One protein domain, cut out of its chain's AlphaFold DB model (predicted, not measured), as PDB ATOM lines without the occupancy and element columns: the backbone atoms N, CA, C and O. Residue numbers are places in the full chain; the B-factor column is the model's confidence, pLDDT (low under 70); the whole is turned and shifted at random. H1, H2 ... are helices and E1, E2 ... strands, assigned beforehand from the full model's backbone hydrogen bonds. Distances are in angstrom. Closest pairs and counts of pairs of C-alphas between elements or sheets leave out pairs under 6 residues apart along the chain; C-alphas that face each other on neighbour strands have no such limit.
ATOM      1  N   TYR A   7    -338.267-269.181-152.772       93.50
ATOM      2  CA  TYR A   7    -338.368-270.561-153.234       93.50
ATOM      3  C   TYR A   7    -337.508-270.722-154.481       93.50
ATOM      4  O   TYR A   7    -337.384-269.769-155.253       93.50
ATOM      5  N   SER A   8    -336.954-271.914-154.682       93.19
ATOM      6  CA  SER A   8    -336.370-272.288-155.970       93.19
ATOM      7  C   SER A   8    -337.433-272.269-157.073       93.19
ATOM      8  O   SER A   8    -338.640-272.287-156.804       93.19
ATOM      9  N   LYS A   9    -336.988-272.237-158.335       90.50
ATOM     10  CA  LYS A   9    -337.873-272.171-159.513       90.50
ATOM     11  C   LYS A   9    -338.859-273.345-159.581       90.50
ATOM     12  O   LYS A   9    -340.000-273.156-159.984       90.50
ATOM     13  N   ASP A  10    -338.431-274.526-159.150       90.19
ATOM     14  CA  ASP A  10    -339.238-275.751-159.069       90.19
ATOM     15  C   ASP A  10    -340.059-275.872-157.766       90.19
ATOM     16  O   ASP A  10    -340.832-276.816-157.594       90.19
ATOM     17  N   GLY A  11    -339.897-274.928-156.834       90.81
ATOM     18  CA  GLY A  11    -340.571-274.915-155.539       90.81
ATOM     19  C   GLY A  11    -340.126-276.002-154.556       90.81
ATOM     20  O   GLY A  11    -340.717-276.084-153.478       90.81
ATOM     21  N   GLN A  12    -339.113-276.811-154.892       93.44
ATOM     22  CA  GLN A  12    -338.619-277.914-154.056       93.44
ATOM     23  C   GLN A  12    -337.743-277.434-152.899       93.44
ATOM     24  O   GLN A  12    -337.626-278.110-151.880       93.44
ATOM     25  N   LEU A  13    -337.133-276.258-153.032       94.62
ATOM     26  CA  LEU A  13    -336.308-275.644-152.006       94.62
ATOM     27  C   LEU A  13    -336.946-274.347-151.529       94.62
ATOM     28  O   LEU A  13    -337.530-273.577-152.297       94.62
ATOM     29  N   LYS A  14    -336.777-274.068-150.240       95.12
ATOM     30  CA  LYS A  14    -337.205-272.820-149.616       95.12
ATOM     31  C   LYS A  14    -336.079-272.249-148.773       95.12
ATOM     32  O   LYS A  14    -335.452-272.971-147.999       95.12
ATOM     33  N   SER A  15    -335.841-270.945-148.881       95.75
ATOM     34  CA  SER A  15    -334.841-270.275-148.056       95.75
ATOM     35  C   SER A  15    -335.378-269.946-146.668       95.75
ATOM     36  O   SER A  15    -336.529-269.520-146.490       95.75
ATOM     37  N   CYS A  16    -334.540-270.173-145.655       95.50
ATOM     38  CA  CYS A  16    -334.839-269.788-144.283       95.50
ATOM     39  C   CYS A  16    -334.329-268.359-144.045       95.50
ATOM     40  O   CYS A  16    -333.118-268.138-144.142       95.50
ATOM     41  N   PRO A  17    -335.201-267.394-143.693       95.56
ATOM     42  CA  PRO A  17    -334.789-266.014-143.444       95.56
ATOM     43  C   PRO A  17    -333.716-265.871-142.366       95.56
ATOM     44  O   PRO A  17    -332.791-265.078-142.515       95.56
ATOM     45  N   ASN A  18    -333.827-266.656-141.291       94.62
ATOM     46  CA  ASN A  18    -332.900-266.580-140.169       94.62
ATOM     47  C   ASN A  18    -331.529-267.161-140.545       94.62
ATOM     48  O   ASN A  18    -330.520-266.499-140.351       94.62
ATOM     49  N   CYS A  19    -331.488-268.334-141.195       94.00
ATOM     50  CA  CYS A  19    -330.230-268.900-141.700       94.00
ATOM     51  C   CYS A  19    -329.573-268.002-142.753       94.00
ATOM     52  O   CYS A  19    -328.365-267.822-142.724       94.00
ATOM     53  N   SER A  20    -330.366-267.420-143.656       95.38
ATOM     54  CA  SER A  20    -329.857-266.496-144.679       95.38
ATOM     55  C   SER A  20    -329.279-265.233-144.036       95.38
ATOM     56  O   SER A  20    -328.205-264.781-144.401       95.38
ATOM     57  N   THR A  21    -329.962-264.674-143.033       94.81
ATOM     58  CA  THR A  21    -329.472-263.496-142.300       94.81
ATOM     59  C   THR A  21    -328.211-263.817-141.494       94.81
ATOM     60  O   THR A  21    -327.300-263.000-141.464       94.81
ATOM     61  N   ALA A  22    -328.138-265.002-140.880       92.44
ATOM     62  CA  ALA A  22    -326.961-265.469-140.150       92.44
ATOM     63  C   ALA A  22    -325.764-265.763-141.071       92.44
ATOM     64  O   ALA A  22    -324.630-265.524-140.675       92.44
ATOM     65  N   ASN A  23    -326.015-266.258-142.287       92.62
ATOM     66  CA  ASN A  23    -324.995-266.401-143.326       92.62
ATOM     67  C   ASN A  23    -324.482-265.029-143.798       92.62
ATOM     68  O   ASN A  23    -323.283-264.863-143.978       92.62
ATOM     69  N   GLY A  24    -325.369-264.041-143.945       93.38
ATOM     70  CA  GLY A  24    -325.007-262.642-144.200       93.38
ATOM     71  C   GLY A  24    -324.660-262.303-145.654       93.38
ATOM     72  O   GLY A  24    -324.676-261.124-146.006       93.38
ATOM     73  N   GLU A  25    -324.428-263.300-146.506       93.88
ATOM     74  CA  GLU A  25    -324.019-263.105-147.901       93.88
ATOM     75  C   GLU A  25    -325.126-263.516-148.875       93.88
ATOM     76  O   GLU A  25    -325.499-262.752-149.768       93.88
ATOM     77  N   GLU A  26    -325.717-264.693-148.671       94.50
ATOM     78  CA  GLU A  26    -326.672-265.272-149.607       94.50
ATOM     79  C   GLU A  26    -327.822-266.045-148.947       94.50
ATOM     80  O   GLU A  26    -327.882-266.275-147.735       94.50
ATOM     81  N   HIS A  27    -328.821-266.391-149.762       95.12
ATOM     82  CA  HIS A  27    -329.967-267.155-149.291       95.12
ATOM     83  C   HIS A  27    -329.572-268.605-149.011       95.12
ATOM     84  O   HIS A  27    -329.067-269.294-149.889       95.12
ATOM     85  N   VAL A  28    -329.883-269.074-147.804       95.06
ATOM     86  CA  VAL A  28    -329.660-270.462-147.390       95.06
ATOM     87  C   VAL A  28    -330.959-271.240-147.536       95.06
ATOM     88  O   VAL A  28    -331.956-270.933-146.864       95.06
ATOM     89  N   TYR A  29    -330.944-272.237-148.412       95.50
ATOM     90  CA  TYR A  29    -332.078-273.070-148.786       95.50
ATOM     91  C   TYR A  29    -332.038-274.450-148.141       95.50
ATOM     92  O   TYR A  29    -330.979-275.009-147.870       95.50
ATOM     93  N   TYR A  30    -333.233-274.999-147.939       94.50
ATOM     94  CA  TYR A  30    -333.454-276.372-147.500       94.50
ATOM     95  C   TYR A  30    -334.634-276.974-148.261       94.50
ATOM     96  O   TYR A  30    -335.517-276.238-148.721       94.50
ATOM     97  N   SER A  31    -334.677-278.305-148.344       94.50
ATOM     98  CA  SER A  31    -335.798-279.047-148.928       94.50
ATOM     99  C   SER A  31    -337.132-278.665-148.291       94.50
ATOM    100  O   SER A  31    -337.299-278.622-147.067       94.50
ATOM    101  N   TYR A  32    -338.097-278.379-149.152       93.25
ATOM    102  CA  TYR A  32    -339.457-278.018-148.812       93.25
ATOM    103  C   TYR A  32    -340.414-279.124-149.284       93.25
ATOM    104  O   TYR A  32    -340.295-279.575-150.419       93.25
ATOM    105  N   PRO A  33    -341.387-279.556-148.459       94.31
ATOM    106  CA  PRO A  33    -341.715-279.051-147.123       94.31
ATOM    107  C   PRO A  33    -340.893-279.664-145.980       94.31
ATOM    108  O   PRO A  33    -341.064-279.222-144.848       94.31
ATOM    109  N   GLU A  34    -340.017-280.635-146.247       93.75
ATOM    110  CA  GLU A  34    -339.339-281.476-145.244       93.75
ATOM    111  C   GLU A  34    -338.746-280.698-144.057       93.75
ATOM    112  O   GLU A  34    -339.068-280.991-142.910       93.75
ATOM    113  N   TYR A  35    -337.970-279.641-144.316       94.00
ATOM    114  CA  TYR A  35    -337.269-278.890-143.266       94.00
ATOM    115  C   TYR A  35    -338.033-277.680-142.722       94.00
ATOM    116  O   TYR A  35    -337.526-276.954-141.867       94.00
ATOM    117  N   PHE A  36    -339.242-277.413-143.211       94.12
ATOM    118  CA  PHE A  36    -340.067-276.283-142.761       94.12
ATOM    119  C   PHE A  36    -341.344-276.752-142.073       94.12
ATOM    120  O   PHE A  36    -341.782-276.165-141.076       94.12
ATOM    121  N   GLY A  37    -341.942-277.804-142.619       93.62
ATOM    122  CA  GLY A  37    -343.299-278.207-142.339       93.62
ATOM    123  C   GLY A  37    -344.331-277.207-142.859       93.62
ATOM    124  O   GLY A  37    -344.047-276.071-143.264       93.62
ATOM    125  N   THR A  38    -345.574-277.651-142.793       95.38
ATOM    126  CA  THR A  38    -346.753-276.902-143.209       95.38
ATOM    127  C   THR A  38    -347.797-276.899-142.098       95.38
ATOM    128  O   THR A  38    -347.751-277.699-141.161       95.38
ATOM    129  N   THR A  39    -348.726-275.948-142.132       93.50
ATOM    130  CA  THR A  39    -349.864-275.920-141.214       93.50
ATOM    131  C   THR A  39    -351.082-275.274-141.869       93.50
ATOM    132  O   THR A  39    -350.957-274.183-142.429       93.50
ATOM    133  N   PRO A  40    -352.287-275.850-141.701       94.12
ATOM    134  CA  PRO A  40    -353.519-275.242-142.203       94.12
ATOM    135  C   PRO A  40    -353.735-273.803-141.714       94.12
ATOM    136  O   PRO A  40    -354.270-272.976-142.439       94.12
ATOM    137  N   LYS A  41    -353.253-273.455-140.510       94.44
ATOM    138  CA  LYS A  41    -353.369-272.094-139.949       94.44
ATOM    139  C   LYS A  41    -352.584-271.030-140.724       94.44
ATOM    140  O   LYS A  41    -352.821-269.844-140.525       94.44
ATOM    141  N   ARG A  42    -351.613-271.437-141.546       91.50
ATOM    142  CA  ARG A  42    -350.818-270.548-142.405       91.50
ATOM    143  C   ARG A  42    -351.192-270.673-143.878       91.50
ATOM    144  O   ARG A  42    -350.558-270.020-144.705       91.50
ATOM    145  N   ALA A  43    -352.194-271.490-144.203       95.31
ATOM    146  CA  ALA A  43    -352.713-271.584-145.553       95.31
ATOM    147  C   ALA A  43    -353.248-270.218-145.999       95.31
ATOM    148  O   ALA A  43    -353.896-269.494-145.244       95.31
ATOM    149  N   SER A  44    -352.948-269.861-147.239       91.81
ATOM    150  CA  SER A  44    -353.425-268.640-147.888       91.81
ATOM    151  C   SER A  44    -353.749-268.944-149.345       91.81
ATOM    152  O   SER A  44    -353.297-269.959-149.871       91.81
ATOM    153  N   SER A  45    -354.461-268.046-150.032       93.00
ATOM    154  CA  SER A  45    -354.810-268.237-151.448       93.00
ATOM    155  C   SER A  45    -353.592-268.501-152.343       93.00
ATOM    156  O   SER A  45    -353.691-269.250-153.306       93.00
ATOM    157  N   ASN A  46    -352.427-267.938-152.000       88.19
ATOM    158  CA  ASN A  46    -351.188-268.107-152.769       88.19
ATOM    159  C   ASN A  46    -350.346-269.316-152.327       88.19
ATOM    160  O   ASN A  46    -349.425-269.717-153.034       88.19
ATOM    161  N   ARG A  47    -350.598-269.848-151.128       88.38
ATOM    162  CA  ARG A  47    -349.881-270.981-150.529       88.38
ATOM    163  C   ARG A  47    -350.875-271.815-149.719       88.38
ATOM    164  O   ARG A  47    -350.955-271.636-148.499       88.38
ATOM    165  N   PRO A  48    -351.688-272.649-150.392       92.81
ATOM    166  CA  PRO A  48    -352.775-273.387-149.748       92.81
ATOM    167  C   PRO A  48    -352.265-274.470-148.792       92.81
ATOM    168  O   PRO A  48    -352.966-274.864-147.868       92.81
ATOM    169  N   ASP A  49    -351.026-274.911-148.980       91.94
ATOM    170  CA  ASP A  49    -350.315-275.828-148.100       91.94
ATOM    171  C   ASP A  49    -349.921-275.183-146.761       91.94
ATOM    172  O   ASP A  49    -349.818-275.872-145.756       91.94
ATOM    173  N   GLY A  50    -349.769-273.859-146.697       94.19
ATOM    174  CA  GLY A  50    -349.511-273.142-145.448       94.19
ATOM    175  C   GLY A  50    -348.088-273.314-144.901       94.19
ATOM    176  O   GLY A  50    -347.908-273.820-143.790       94.19
ATOM    177  N   PRO A  51    -347.060-272.872-145.646       94.62
ATOM    178  CA  PRO A  51    -345.657-273.002-145.269       94.62
ATOM    179  C   PRO A  51    -345.325-272.275-143.967       94.62
ATOM    180  O   PRO A  51    -345.750-271.140-143.720       94.62
ATOM    181  N   GLN A  52    -344.446-272.872-143.169       95.25
ATOM    182  CA  GLN A  52    -343.789-272.153-142.080       95.25
ATOM    183  C   GLN A  52    -342.752-271.164-142.626       95.25
ATOM    184  O   GLN A  52    -342.054-271.440-143.603       95.25
ATOM    185  N   SER A  53    -342.628-269.992-141.995       92.25
ATOM    186  CA  SER A  53    -341.715-268.932-142.458       92.25
ATOM    187  C   SER A  53    -340.240-269.322-142.324       92.25
ATOM    188  O   SER A  53    -339.464-269.055-143.241       92.25
ATOM    189  N   HIS A  54    -339.884-270.003-141.237       93.81
ATOM    190  CA  HIS A  54    -338.527-270.448-140.911       93.81
ATOM    191  C   HIS A  54    -338.443-271.973-140.916       93.81
ATOM    192  O   HIS A  54    -339.466-272.636-140.718       93.81
ATOM    193  N   CYS A  55    -337.239-272.507-141.132       93.69
ATOM    194  CA  CYS A  55    -336.987-273.937-141.020       93.69
ATOM    195  C   CYS A  55    -337.229-274.408-139.576       93.69
ATOM    196  O   CYS A  55    -337.212-273.608-138.636       93.69
ATOM    197  N   GLU A  56    -337.496-275.694-139.388       93.12
ATOM    198  CA  GLU A  56    -337.860-276.243-138.086       93.12
ATOM    199  C   GLU A  56    -336.702-276.085-137.063       93.12
ATOM    200  O   GLU A  56    -336.968-275.699-135.930       93.12
ATOM    201  N   SER A  57    -335.431-276.198-137.461       91.81
ATOM    202  CA  SER A  57    -334.245-275.893-136.639       91.81
ATOM    203  C   SER A  57    -334.316-274.501-136.027       91.81
ATOM    204  O   SER A  57    -334.291-274.375-134.807       91.81
ATOM    205  N   CYS A  58    -334.536-273.462-136.837       92.50
ATOM    206  CA  CYS A  58    -334.687-272.104-136.317       92.50
ATOM    207  C   CYS A  58    -335.947-271.912-135.463       92.50
ATOM    208  O   CYS A  58    -335.994-270.982-134.667       92.50
ATOM    209  N   ARG A  59    -336.989-272.731-135.647       91.69
ATOM    210  CA  ARG A  59    -338.236-272.626-134.869       91.69
ATOM    211  C   ARG A  59    -338.163-273.315-133.512       91.69
ATOM    212  O   ARG A  59    -338.892-272.912-132.614       91.69
ATOM    213  N   PHE A  60    -337.355-274.359-133.392       89.44
ATOM    214  CA  PHE A  60    -337.263-275.193-132.193       89.44
ATOM    215  C   PHE A  60    -335.861-275.189-131.578       89.44
ATOM    216  O   PHE A  60    -335.564-276.065-130.771       89.44
ATOM    217  N   GLU A  61    -335.000-274.258-132.000       80.69
ATOM    218  CA  GLU A  61    -333.595-274.145-131.580       80.69
ATOM    219  C   GLU A  61    -332.826-275.473-131.682       80.69
ATOM    220  O   GLU A  61    -331.861-275.726-130.962       80.69
ATOM    221  N   LYS A  62    -333.248-276.345-132.609       70.75
ATOM    222  CA  LYS A  62    -332.478-277.544-132.940       70.75
ATOM    223  C   LYS A  62    -331.214-277.062-133.647       70.75
ATOM    224  O   LYS A  62    -331.277-276.076-134.382       70.75
ATOM    225  N   GLY A  63    -330.082-277.731-133.423       67.25
ATOM    226  CA  GLY A  63    -328.809-277.396-134.072       67.25
ATOM    227  C   GLY A  63    -328.912-277.295-135.602       67.25
ATOM    228  O   GLY A  63    -329.966-277.540-136.187       67.25
ATOM    229  N   SER A  64    -327.815-276.924-136.265       66.94
ATOM    230  CA  SER A  64    -327.818-276.711-137.719       66.94
ATOM    231  C   SER A  64    -328.359-277.926-138.478       66.94
ATOM    232  O   SER A  64    -328.004-279.065-138.167       66.94
ATOM    233  N   TYR A  65    -329.191-277.689-139.494       68.75
ATOM    234  CA  TYR A  65    -329.613-278.764-140.387       68.75
ATOM    235  C   TYR A  65    -328.429-279.278-141.206       68.75
ATOM    236  O   TYR A  65    -327.617-278.468-141.668       68.75
ATOM    237  N   PRO A  66    -328.333-280.602-141.420       71.19
ATOM    238  CA  PRO A  66    -327.428-281.132-142.422       71.19
ATOM    239  C   PRO A  66    -327.897-280.682-143.814       71.19
ATOM    240  O   PRO A  66    -329.093-280.655-144.097       71.19
ATOM    241  N   ASN A  67    -326.937-280.356-144.678       82.06
ATOM    242  CA  ASN A  67    -327.126-280.053-146.104       82.06
ATOM    243  C   ASN A  67    -327.888-278.746-146.429       82.06
ATOM    244  O   ASN A  67    -328.886-278.785-147.155       82.06
ATOM    245  N   PRO A  68    -327.440-277.576-145.933       89.81
ATOM    246  CA  PRO A  68    -327.878-276.308-146.509       89.81
ATOM    247  C   PRO A  68    -327.443-276.223-147.978       89.81
ATOM    248  O   PRO A  68    -326.311-276.573-148.302       89.81
ATOM    249  N   VAL A  69    -328.326-275.726-148.843       93.38
ATOM    250  CA  VAL A  69    -328.001-275.385-150.236       93.38
ATOM    251  C   VAL A  69    -327.884-273.871-150.329       93.38
ATOM    252  O   VAL A  69    -328.823-273.148-149.980       93.38
ATOM    253  N   LEU A  70    -326.736-273.369-150.762       93.56
ATOM    254  CA  LEU A  70    -326.522-271.942-150.954       93.56
ATOM    255  C   LEU A  70    -327.193-271.463-152.247       93.56
ATOM    256  O   LEU A  70    -327.423-272.224-153.186       93.56
ATOM    257  N   CYS A  71    -327.545-270.182-152.304       91.75
ATOM    258  CA  CYS A  71    -328.197-269.588-153.470       91.75
ATOM    259  C   CYS A  71    -327.342-269.740-154.736       91.75
ATOM    260  O   CYS A  71    -327.876-269.999-155.814       91.75
ATOM    261  N   SER A  72    -326.025-269.621-154.586       92.12
ATOM    262  CA  SER A  72    -325.014-269.829-155.621       92.12
ATOM    263  C   SER A  72    -324.973-271.262-156.172       92.12
ATOM    264  O   SER A  72    -324.488-271.476-157.283       92.12
ATOM    265  N   GLU A  73    -325.521-272.241-155.447       89.88
ATOM    266  CA  GLU A  73    -325.580-273.651-155.852       89.88
ATOM    267  C   GLU A  73    -326.882-274.019-156.582       89.88
ATOM    268  O   GLU A  73    -326.931-275.042-157.261       89.88
ATOM    269  N   ILE A  74    -327.929-273.192-156.475       83.06
ATOM    270  CA  ILE A  74    -329.240-273.438-157.107       83.06
ATOM    271  C   ILE A  74    -329.263-272.991-158.574       83.06
ATOM    272  O   ILE A  74    -330.037-273.526-159.365       83.06
TER     273      ILE A  74
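What this domain is: This is residues 7 to 74 of the 76 residues of an uncharacterized protein of Clostridium sp. C8 (UniProt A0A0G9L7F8). This model has little regular structure: a small antiparallel pair of strands, E1 and E2, sits near the middle, helices H1 and H3 come near Val 28 of E2, H2 is near H1, and a long loop, residues 32 to 55, runs out and folds back. The printed part has 68 residues, 23 of them in named elements, in the order E1, H1, E2, H2, H3, of mixed class. It is compact, with a radius of gyration of the C-alphas of 11.7 A and spans of 31 by 28 by 18 A.

How they stand to each other: E1, residues 13 to 15, and E2, residues 28 to 31, are antiparallel at 145 degrees, with N 14 and O 30 2.9 A apart, within hydrogen-bond range. The closest C-alphas of H1, residues 17 to 23, and E2 are those of Ser 20 and Val 28, 4.8 A apart. H1 and H2, residues 56 to 60, are close but not clearly touching; their closest C-alphas, of Asn 18 and Cys 58, are 7.0 A apart. H3, residues 71 to 74, is apart from H1. Every O i to N i+4 pair is within hydrogen-bond range in H1 and H2; H3 is too short for one.

Where its parts are: E1 begins at C-alpha 13 (-336.308, -275.644, -152.006). H1 is 9.8 A long and E2 10.7 A. H3 ends at C-alpha 74 (-329.240, -273.438, -157.107).

The domain as a whole: The printed part has no cut. The link E2 to H2 is long. Residues 63 to 65 are under pLDDT 70.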